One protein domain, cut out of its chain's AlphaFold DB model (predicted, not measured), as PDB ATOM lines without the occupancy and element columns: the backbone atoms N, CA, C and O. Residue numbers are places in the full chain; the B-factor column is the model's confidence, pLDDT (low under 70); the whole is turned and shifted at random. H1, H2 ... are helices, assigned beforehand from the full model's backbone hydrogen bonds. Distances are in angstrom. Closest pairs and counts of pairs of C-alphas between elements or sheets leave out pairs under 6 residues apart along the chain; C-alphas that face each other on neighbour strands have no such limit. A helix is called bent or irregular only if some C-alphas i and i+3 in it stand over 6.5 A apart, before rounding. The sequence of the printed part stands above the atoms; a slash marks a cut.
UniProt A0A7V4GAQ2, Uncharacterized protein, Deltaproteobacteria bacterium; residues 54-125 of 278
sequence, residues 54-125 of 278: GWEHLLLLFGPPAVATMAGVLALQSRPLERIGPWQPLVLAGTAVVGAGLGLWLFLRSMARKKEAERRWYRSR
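Overview. This is residues 54 to 125 of the 278 residues of an uncharacterized protein of Deltaproteobacteria bacterium (UniProt A0A7V4GAQ2). One long helix, H2, makes the length of a thin rod, and a shorter bent helix, H1, folds back beside part of it, the two joined round one end by a loop. The pair is loosely formed: arm H1b runs beside H2 the opposite way without clearly touching it, arm H1a is apart from H2, and residues 104 to 125, of which 104 to 123 belong to H2, stick out alone. The printed part has 72 residues, with two named helices in the order H1, H2 and no named strand, and its class is all helix. It is extended, with a radius of gyration of the C-alphas of 18.7 A and spans of 67 by 22 by 10 A.

Along the chain. H2, residues 88 to 123, measures 52.2 A from C-alpha 88 at (22.177, 28.931, -19.199) to C-alpha 123 at (-21.787, 1.033, -23.461). H1, residues 54 to 77, was assigned as one helix by its hydrogen bonds but is bent, with C-alphas 61 and 64 standing 6.8 A apart. Its arms are H1a, residues 54 to 61, 11.0 A long from C-alpha 54 at (-7.352, 15.026, -7.380), and H1b, residues 64 to 77, 19.6 A long.

Arrangement. H2 and H1b are close but not clearly touching, and their closest C-alphas, those of Thr 69 and Ala 96, are 7.8 A apart. Their lines stand at a shallow tilt of 24 degrees, opposite ways. H1a stands at a steep tilt of 46 degrees to H1b and is apart from H2. Every O i to N i+4 pair is within hydrogen-bond range in H1b and H2; in H1a 3 of 4 are.

Size, cuts and confidence. The two C-alphas farthest apart, those of Glu 82 and Arg 125, are 66.7 A apart. The printed part has no cut, and the link from H1 to H2 is short, with 10 residues. Residues 54 to 61, 77 to 83 and 104 to 125 stand free. The mean pLDDT of the printed part is 73.6, with residues 54 to 70 and 72 to 84 under 70.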
ATOM      1  N   GLY A  54      -8.129  15.147  -6.147       52.59
ATOM      2  CA  GLY A  54      -7.352  15.026  -7.380       52.59
ATOM      3  C   GLY A  54      -6.433  16.211  -7.698       52.59
ATOM      4  O   GLY A  54      -5.400  16.002  -8.336       52.59
ATOM      5  N   TRP A  55      -6.765  17.445  -7.291       49.06
ATOM      6  CA  TRP A  55      -5.930  18.620  -7.619       49.06
ATOM      7  C   TRP A  55      -4.749  18.778  -6.658       49.06
ATOM      8  O   TRP A  55      -3.696  19.245  -7.081       49.06
ATOM      9  N   GLU A  56      -4.873  18.309  -5.416       51.50
ATOM     10  CA  GLU A  56      -3.782  18.310  -4.433       51.50
ATOM     11  C   GLU A  56      -2.605  17.451  -4.903       51.50
ATOM     12  O   GLU A  56      -1.452  17.859  -4.798       51.50
ATOM     13  N   HIS A  57      -2.881  16.301  -5.526       53.84
ATOM     14  CA  HIS A  57      -1.845  15.471  -6.140       53.84
ATOM     15  C   HIS A  57      -1.229  16.122  -7.380       53.84
ATOM     16  O   HIS A  57      -0.033  15.976  -7.598       53.84
ATOM     17  N   LEU A  58      -2.000  16.877  -8.172       50.34
ATOM     18  CA  LEU A  58      -1.452  17.649  -9.292       50.34
ATOM     19  C   LEU A  58      -0.575  18.806  -8.789       50.34
ATOM     20  O   LEU A  58       0.512  19.010  -9.316       50.34
ATOM     21  N   LEU A  59      -0.968  19.520  -7.736       56.19
ATOM     22  CA  LEU A  59      -0.122  20.546  -7.120       56.19
ATOM     23  C   LEU A  59       1.112  19.960  -6.436       56.19
ATOM     24  O   LEU A  59       2.162  20.581  -6.481       56.19
ATOM     25  N   LEU A  60       1.042  18.764  -5.856       56.88
ATOM     26  CA  LEU A  60       2.222  18.078  -5.319       56.88
ATOM     27  C   LEU A  60       3.164  17.573  -6.420       56.88
ATOM     28  O   LEU A  60       4.376  17.596  -6.233       56.88
ATOM     29  N   LEU A  61       2.634  17.145  -7.571       56.66
ATOM     30  CA  LEU A  61       3.446  16.639  -8.683       56.66
ATOM     31  C   LEU A  61       4.032  17.764  -9.555       56.66
ATOM     32  O   LEU A  61       5.131  17.620 -10.081       56.66
ATOM     33  N   PHE A  62       3.308  18.876  -9.713       57.19
ATOM     34  CA  PHE A  62       3.669  19.980 -10.612       57.19
ATOM     35  C   PHE A  62       4.006  21.292  -9.900       57.19
ATOM     36  O   PHE A  62       4.693  22.130 -10.479       57.19
ATOM     37  N   GLY A  63       3.579  21.469  -8.651       59.94
ATOM     38  CA  GLY A  63       3.897  22.641  -7.837       59.94
ATOM     39  C   GLY A  63       5.385  22.745  -7.519       59.94
ATOM     40  O   GLY A  63       5.957  23.782  -7.832       59.94
ATOM     41  N   PRO A  64       6.065  21.709  -6.990       67.06
ATOM     42  CA  PRO A  64       7.496  21.793  -6.708       67.06
ATOM     43  C   PRO A  64       8.352  22.059  -7.957       67.06
ATOM     44  O   PRO A  64       9.204  22.942  -7.879       67.06
ATOM     45  N   PRO A  65       8.116  21.417  -9.124       64.00
ATOM     46  CA  PRO A  65       8.784  21.797 -10.364       64.00
ATOM     47  C   PRO A  65       8.494  23.242 -10.766       64.00
ATOM     48  O   PRO A  65       9.436  23.982 -11.001       64.00
ATOM     49  N   ALA A  66       7.231  23.682 -10.785       63.72
ATOM     50  CA  ALA A  66       6.877  25.047 -11.183       63.72
ATOM     51  C   ALA A  66       7.471  26.114 -10.245       63.72
ATOM     52  O   ALA A  66       7.971  27.138 -10.713       63.72
ATOM     53  N   VAL A  67       7.469  25.855  -8.934       67.31
ATOM     54  CA  VAL A  67       8.089  26.705  -7.909       67.31
ATOM     55  C   VAL A  67       9.608  26.698  -8.052       67.31
ATOM     56  O   VAL A  67      10.212  27.760  -7.949       67.31
ATOM     57  N   ALA A  68      10.236  25.559  -8.356       65.81
ATOM     58  CA  ALA A  68      11.672  25.485  -8.625       65.81
ATOM     59  C   ALA A  68      12.058  26.251  -9.901       65.81
ATOM     60  O   ALA A  68      13.070  26.953  -9.899       65.81
ATOM     61  N   THR A  69      11.242  26.199 -10.960       66.44
ATOM     62  CA  THR A  69      11.462  26.997 -12.175       66.44
ATOM     63  C   THR A  69      11.293  28.488 -11.889       66.44
ATOM     64  O   THR A  69      12.146  29.275 -12.287       66.44
ATOM     65  N   MET A  70      10.250  28.894 -11.151       65.75
ATOM     66  CA  MET A  70      10.059  30.295 -10.741       65.75
ATOM     67  C   MET A  70      11.185  30.794  -9.830       65.75
ATOM     68  O   MET A  70      11.700  31.886 -10.048       65.75
ATOM     69  N   ALA A  71      11.593  30.002  -8.837       70.06
ATOM     70  CA  ALA A  71      12.692  30.332  -7.936       70.06
ATOM     71  C   ALA A  71      14.025  30.417  -8.690       70.06
ATOM     72  O   ALA A  71      14.809  31.327  -8.436       70.06
ATOM     73  N   GLY A  72      14.253  29.530  -9.662       67.19
ATOM     74  CA  GLY A  72      15.385  29.608 -10.583       67.19
ATOM     75  C   GLY A  72      15.369  30.904 -11.393       67.19
ATOM     76  O   GLY A  72      16.355  31.633 -11.394       67.19
ATOM     77  N   VAL A  73      14.236  31.252 -12.008       67.69
ATOM     78  CA  VAL A  73      14.076  32.501 -12.775       67.69
ATOM     79  C   VAL A  73      14.299  33.742 -11.897       67.69
ATOM     80  O   VAL A  73      15.043  34.635 -12.295       67.69
ATOM     81  N   LEU A  74      13.741  33.785 -10.683       68.44
ATOM     82  CA  LEU A  74      13.939  34.883  -9.722       68.44
ATOM     83  C   LEU A  74      15.395  34.973  -9.220       68.44
ATOM     84  O   LEU A  74      15.942  36.068  -9.062       68.44
ATOM     85  N   ALA A  75      16.060  33.833  -9.014       65.56
ATOM     86  CA  ALA A  75      17.473  33.775  -8.638       65.56
ATOM     87  C   ALA A  75      18.410  34.218  -9.778       65.56
ATOM     88  O   ALA A  75      19.506  34.714  -9.521       65.56
ATOM     89  N   LEU A  76      17.986  34.065 -11.035       62.00
ATOM     90  CA  LEU A  76      18.701  34.565 -12.210       62.00
ATOM     91  C   LEU A  76      18.456  36.059 -12.449       62.00
ATOM     92  O   LEU A  76      19.396  36.763 -12.797       62.00
ATOM     93  N   GLN A  77      17.244  36.564 -12.194       66.00
ATOM     94  CA  GLN A  77      16.939  38.001 -12.284       66.00
ATOM     95  C   GLN A  77      17.670  38.849 -11.234       66.00
ATOM     96  O   GLN A  77      17.902  40.034 -11.458       66.00
ATOM     97  N   SER A  78      18.057  38.257 -10.102       69.25
ATOM     98  CA  SER A  78      18.809  38.940  -9.038       69.25
ATOM     99  C   SER A  78      20.330  38.939  -9.248       69.25
ATOM    100  O   SER A  78      21.054  39.517  -8.435       69.25
ATOM    101  N   ARG A  79      20.845  38.330 -10.329       58.47
ATOM    102  CA  ARG A  79      22.275  38.356 -10.672       58.47
ATOM    103  C   ARG A  79      22.539  39.251 -11.889       58.47
ATOM    104  O   ARG A  79      21.775  39.201 -12.848       58.47
ATOM    105  N   PRO A  80      23.630  40.040 -11.890       65.94
ATOM    106  CA  PRO A  80      24.000  40.846 -13.047       65.94
ATOM    107  C   PRO A  80      24.235  39.937 -14.261       65.94
ATOM    108  O   PRO A  80      24.988  38.961 -14.177       65.94
ATOM    109  N   LEU A  81      23.576  40.265 -15.379       58.44
ATOM    110  CA  LEU A  81      23.535  39.488 -16.629       58.44
ATOM    111  C   LEU A  81      24.923  39.103 -17.175       58.44
ATOM    112  O   LEU A  81      25.053  38.099 -17.864       58.44
ATOM    113  N   GLU A  82      25.968  39.839 -16.799       62.19
ATOM    114  CA  GLU A  82      27.357  39.627 -17.223       62.19
ATOM    115  C   GLU A  82      27.994  38.319 -16.711       62.19
ATOM    116  O   GLU A  82      29.014  37.888 -17.245       62.19
ATOM    117  N   ARG A  83      27.420  37.658 -15.691       63.47
ATOM    118  CA  ARG A  83      27.953  36.393 -15.127       63.47
ATOM    119  C   ARG A  83      27.187  35.134 -15.537       63.47
ATOM    120  O   ARG A  83      27.561  34.037 -15.118       63.47
ATOM    121  N   ILE A  84      26.114  35.270 -16.309       64.94
ATOM    122  CA  ILE A  84      25.298  34.143 -16.764       64.94
ATOM    123  C   ILE A  84      25.924  33.640 -18.065       64.94
ATOM    124  O   ILE A  84      25.936  34.344 -19.071       64.94
ATOM    125  N   GLY A  85      26.491  32.432 -18.044       74.56
ATOM    126  CA  GLY A  85      27.097  31.847 -19.241       74.56
ATOM    127  C   GLY A  85      26.069  31.732 -20.380       74.56
ATOM    128  O   GLY A  85      24.901  31.444 -20.103       74.56
ATOM    129  N   PRO A  86      26.475  31.885 -21.656       81.19
ATOM    130  CA  PRO A  86      25.553  31.980 -22.799       81.19
ATOM    131  C   PRO A  86      24.622  30.763 -22.956       81.19
ATOM    132  O   PRO A  86      23.553  30.860 -23.552       81.19
ATOM    133  N   TRP A  87      24.992  29.621 -22.376       80.50
ATOM    134  CA  TRP A  87      24.232  28.373 -22.426       80.50
ATOM    135  C   TRP A  87      23.109  28.267 -21.382       80.50
ATOM    136  O   TRP A  87      22.157  27.520 -21.584       80.50
ATOM    137  N   GLN A  88      23.179  29.006 -20.271       77.56
ATOM    138  CA  GLN A  88      22.177  28.931 -19.199       77.56
ATOM    139  C   GLN A  88      20.749  29.319 -19.634       77.56
ATOM    140  O   GLN A  88      19.829  28.564 -19.308       77.56
ATOM    141  N   PRO A  89      20.510  30.410 -20.395       76.94
ATOM    142  CA  PRO A  89      19.163  30.718 -20.880       76.94
ATOM    143  C   PRO A  89      18.621  29.647 -21.838       76.94
ATOM    144  O   PRO A  89      17.432  29.341 -21.784       76.94
ATOM    145  N   LEU A  90      19.480  29.025 -22.656       80.69
ATOM    146  CA  LEU A  90      19.088  27.923 -23.544       80.69
ATOM    147  C   LEU A  90      18.641  26.688 -22.753       80.69
ATOM    148  O   LEU A  90      17.619  26.089 -23.081       80.69
ATOM    149  N   VAL A  91      19.362  26.336 -21.683       81.06
ATOM    150  CA  VAL A  91      18.986  25.217 -20.802       81.06
ATOM    151  C   VAL A  91      17.650  25.496 -20.110       81.06
ATOM    152  O   VAL A  91      16.773  24.634 -20.105       81.06
ATOM    153  N   LEU A  92      17.447  26.707 -19.582       77.81
ATOM    154  CA  LEU A  92      16.188  27.082 -18.926       77.81
ATOM    155  C   LEU A  92      15.010  27.070 -19.902       77.81
ATOM    156  O   LEU A  92      13.984  26.457 -19.606       77.81
ATOM    157  N   ALA A  93      15.171  27.667 -21.084       76.50
ATOM    158  CA  ALA A  93      14.159  27.623 -22.135       76.50
ATOM    159  C   ALA A  93      13.834  26.175 -22.540       76.50
ATOM    160  O   ALA A  93      12.660  25.808 -22.619       76.50
ATOM    161  N   GLY A  94      14.854  25.324 -22.699       82.12
ATOM    162  CA  GLY A  94      14.682  23.896 -22.972       82.12
ATOM    163  C   GLY A  94      13.875  23.180 -21.887       82.12
ATOM    164  O   GLY A  94      12.901  22.491 -22.194       82.12
ATOM    165  N   THR A  95      14.209  23.387 -20.609       80.25
ATOM    166  CA  THR A  95      13.461  22.779 -19.493       80.25
ATOM    167  C   THR A  95      12.012  23.265 -19.411       80.25
ATOM    168  O   THR A  95      11.121  22.455 -19.159       80.25
ATOM    169  N   ALA A  96      11.745  24.545 -19.686       76.25
ATOM    170  CA  ALA A  96      10.389  25.091 -19.703       76.25
ATOM    171  C   ALA A  96       9.532  24.468 -20.816       76.25
ATOM    172  O   ALA A  96       8.388  24.083 -20.566       76.25
ATOM    173  N   VAL A  97      10.089  24.304 -22.022       82.75
ATOM    174  CA  VAL A  97       9.395  23.658 -23.150       82.75
ATOM    175  C   VAL A  97       9.095  22.191 -22.843       82.75
ATOM    176  O   VAL A  97       7.966  21.743 -23.045       82.75
ATOM    177  N   VAL A  98      10.064  21.449 -22.295       84.31
ATOM    178  CA  VAL A  98       9.863  20.044 -21.899       84.31
ATOM    179  C   VAL A  98       8.800  19.929 -20.801       84.31
ATOM    180  O   VAL A  98       7.909  19.084 -20.895       84.31
ATOM    181  N   GLY A  99       8.839  20.806 -19.793       80.69
ATOM    182  CA  GLY A  99       7.848  20.847 -18.717       80.69
ATOM    183  C   GLY A  99       6.434  21.160 -19.214       80.69
ATOM    184  O   GLY A  99       5.486  20.459 -18.859       80.69
ATOM    185  N   ALA A 100       6.287  22.158 -20.091       79.94
ATOM    186  CA  ALA A 100       5.009  22.504 -20.712       79.94
ATOM    187  C   ALA A 100       4.470  21.364 -21.591       79.94
ATOM    188  O   ALA A 100       3.284  21.035 -21.515       79.94
ATOM    189  N   GLY A 101       5.339  20.712 -22.371       86.88
ATOM    190  CA  GLY A 101       4.986  19.549 -23.185       86.88
ATOM    191  C   GLY A 101       4.480  18.378 -22.340       86.88
ATOM    192  O   GLY A 101       3.433  17.803 -22.643       86.88
ATOM    193  N   LEU A 102       5.167  18.067 -21.235       86.88
ATOM    194  CA  LEU A 102       4.748  17.017 -20.304       86.88
ATOM    195  C   LEU A 102       3.419  17.359 -19.612       86.88
ATOM    196  O   LEU A 102       2.542  16.499 -19.504       86.88
ATOM    197  N   GLY A 103       3.246  18.612 -19.180       80.31
ATOM    198  CA  GLY A 103       2.003  19.097 -18.578       80.31
ATOM    199  C   GLY A 103       0.814  18.987 -19.535       80.31
ATOM    200  O   GLY A 103      -0.224  18.428 -19.173       80.31
ATOM    201  N   LEU A 104       0.983  19.435 -20.784       84.56
ATOM    202  CA  LEU A 104      -0.034  19.306 -21.829       84.56
ATOM    203  C   LEU A 104      -0.352  17.835 -22.125       84.56
ATOM    204  O   LEU A 104      -1.524  17.465 -22.205       84.56
ATOM    205  N   TRP A 105       0.665  16.976 -22.237       87.31
ATOM    206  CA  TRP A 105       0.470  15.544 -22.464       87.31
ATOM    207  C   TRP A 105      -0.327  14.881 -21.330       87.31
ATOM    208  O   TRP A 105      -1.272  14.133 -21.596       87.31
ATOM    209  N   LEU A 106      -0.012  15.189 -20.068       86.06
ATOM    210  CA  LEU A 106      -0.740  14.667 -18.907       86.06
ATOM    211  C   LEU A 106      -2.183  15.184 -18.853       86.06
ATOM    212  O   LEU A 106      -3.100  14.404 -18.576       86.06
ATOM    213  N   PHE A 107      -2.406  16.455 -19.190       76.69
ATOM    214  CA  PHE A 107      -3.744  17.029 -19.313       76.69
ATOM    215  C   PHE A 107      -4.577  16.319 -20.395       76.69
ATOM    216  O   PHE A 107      -5.679  15.837 -20.112       76.69
ATOM    217  N   LEU A 108      -4.030  16.165 -21.606       84.69
ATOM    218  CA  LEU A 108      -4.689  15.461 -22.710       84.69
ATOM    219  C   LEU A 108      -4.976  13.997 -22.355       84.69
ATOM    220  O   LEU A 108      -6.073  13.498 -22.613       84.69
ATOM    221  N   ARG A 109      -4.031  13.313 -21.699       85.56
ATOM    222  CA  ARG A 109      -4.201  11.929 -21.234       85.56
ATOM    223  C   ARG A 109      -5.294  11.806 -20.174       85.56
ATOM    224  O   ARG A 109      -6.068  10.849 -20.212       85.56
ATOM    225  N   SER A 110      -5.380  12.751 -19.241       80.12
ATOM    226  CA  SER A 110      -6.438  12.796 -18.227       80.12
ATOM    227  C   SER A 110      -7.817  12.980 -18.869       80.12
ATOM    228  O   SER A 110      -8.742  12.211 -18.597       80.12
ATOM    229  N   MET A 111      -7.931  13.923 -19.809       78.62
ATOM    230  CA  MET A 111      -9.152  14.153 -20.587       78.62
ATOM    231  C   MET A 111      -9.562  12.917 -21.397       78.62
ATOM    232  O   MET A 111     -10.732  12.530 -21.381       78.62
ATOM    233  N   ALA A 112      -8.607  12.253 -22.054       79.94
ATOM    234  CA  ALA A 112      -8.858  11.023 -22.802       79.94
ATOM    235  C   ALA A 112      -9.376   9.895 -21.894       79.94
ATOM    236  O   ALA A 112     -10.346   9.223 -22.237       79.94
ATOM    237  N   ARG A 113      -8.791   9.724 -20.701       83.25
ATOM    238  CA  ARG A 113      -9.247   8.725 -19.719       83.25
ATOM    239  C   ARG A 113     -10.661   8.999 -19.213       83.25
ATOM    240  O   ARG A 113     -11.434   8.051 -19.086       83.25
ATOM    241  N   LYS A 114     -11.002  10.263 -18.934       81.62
ATOM    242  CA  LYS A 114     -12.362  10.649 -18.521       81.62
ATOM    243  C   LYS A 114     -13.379  10.323 -19.616       81.62
ATOM    244  O   LYS A 114     -14.337   9.607 -19.342       81.62
ATOM    245  N   LYS A 115     -13.101  10.723 -20.862       80.44
ATOM    246  CA  LYS A 115     -13.952  10.393 -22.017       80.44
ATOM    247  C   LYS A 115     -14.109   8.888 -22.221       80.44
ATOM    248  O   LYS A 115     -15.207   8.414 -22.491       80.44
ATOM    249  N   GLU A 116     -13.039   8.114 -22.062       84.81
ATOM    250  CA  GLU A 116     -13.108   6.656 -22.202       84.81
ATOM    251  C   GLU A 116     -13.920   6.003 -21.072       84.81
ATOM    252  O   GLU A 116     -14.657   5.042 -21.292       84.81
ATOM    253  N   ALA A 117     -13.821   6.515 -19.844       84.88
ATOM    254  CA  ALA A 117     -14.655   6.056 -18.736       84.88
ATOM    255  C   ALA A 117     -16.144   6.353 -18.979       84.88
ATOM    256  O   ALA A 117     -16.980   5.485 -18.732       84.88
ATOM    257  N   GLU A 118     -16.472   7.531 -19.509       84.44
ATOM    258  CA  GLU A 118     -17.840   7.897 -19.902       84.44
ATOM    259  C   GLU A 118     -18.361   7.005 -21.031       84.44
ATOM    260  O   GLU A 118     -19.444   6.434 -20.923       84.44
ATOM    261  N   ARG A 119     -17.554   6.774 -22.072       85.00
ATOM    262  CA  ARG A 119     -17.898   5.859 -23.172       85.00
ATOM    263  C   ARG A 119     -18.175   4.446 -22.689       85.00
ATOM    264  O   ARG A 119     -19.161   3.840 -23.107       85.00
ATOM    265  N   ARG A 120     -17.345   3.927 -21.784       88.88
ATOM    266  CA  ARG A 120     -17.582   2.621 -21.155       88.88
ATOM    267  C   ARG A 120     -18.875   2.609 -20.343       88.88
ATOM    268  O   ARG A 120     -19.616   1.638 -20.433       88.88
ATOM    269  N   TRP A 121     -19.174   3.684 -19.614       89.62
ATOM    270  CA  TRP A 121     -20.422   3.825 -18.853       89.62
ATOM    271  C   TRP A 121     -21.671   3.850 -19.747       89.62
ATOM    272  O   TRP A 121     -22.686   3.259 -19.373       89.62
ATOM    273  N   TYR A 122     -21.605   4.485 -20.925       86.31
ATOM    274  CA  TYR A 122     -22.692   4.451 -21.910       86.31
ATOM    275  C   TYR A 122     -22.869   3.048 -22.505       86.31
ATOM    276  O   TYR A 122     -23.986   2.547 -22.584       86.31
ATOM    277  N   ARG A 123     -21.765   2.385 -22.875       86.81
ATOM    278  CA  ARG A 123     -21.787   1.033 -23.461       86.81
ATOM    279  C   ARG A 123     -22.238  -0.050 -22.485       86.81
ATOM    280  O   ARG A 123     -22.732  -1.079 -22.923       86.81
ATOM    281  N   SER A 124     -22.074   0.156 -21.179       89.38
ATOM    282  CA  SER A 124     -22.486  -0.819 -20.166       89.38
ATOM    283  C   SER A 124     -23.991  -0.807 -19.872       89.38
ATOM    284  O   SER A 124     -24.433  -1.516 -18.969       89.38
ATOM    285  N   ARG A 125     -24.787   0.032 -20.551       92.38
ATOM    286  CA  ARG A 125     -26.235   0.118 -20.327       92.38
ATOM    287  C   ARG A 125     -26.951  -1.029 -21.051       92.38
ATOM    288  O   ARG A 125     -26.664  -1.264 -22.219       92.38
TER     289      ARG A 125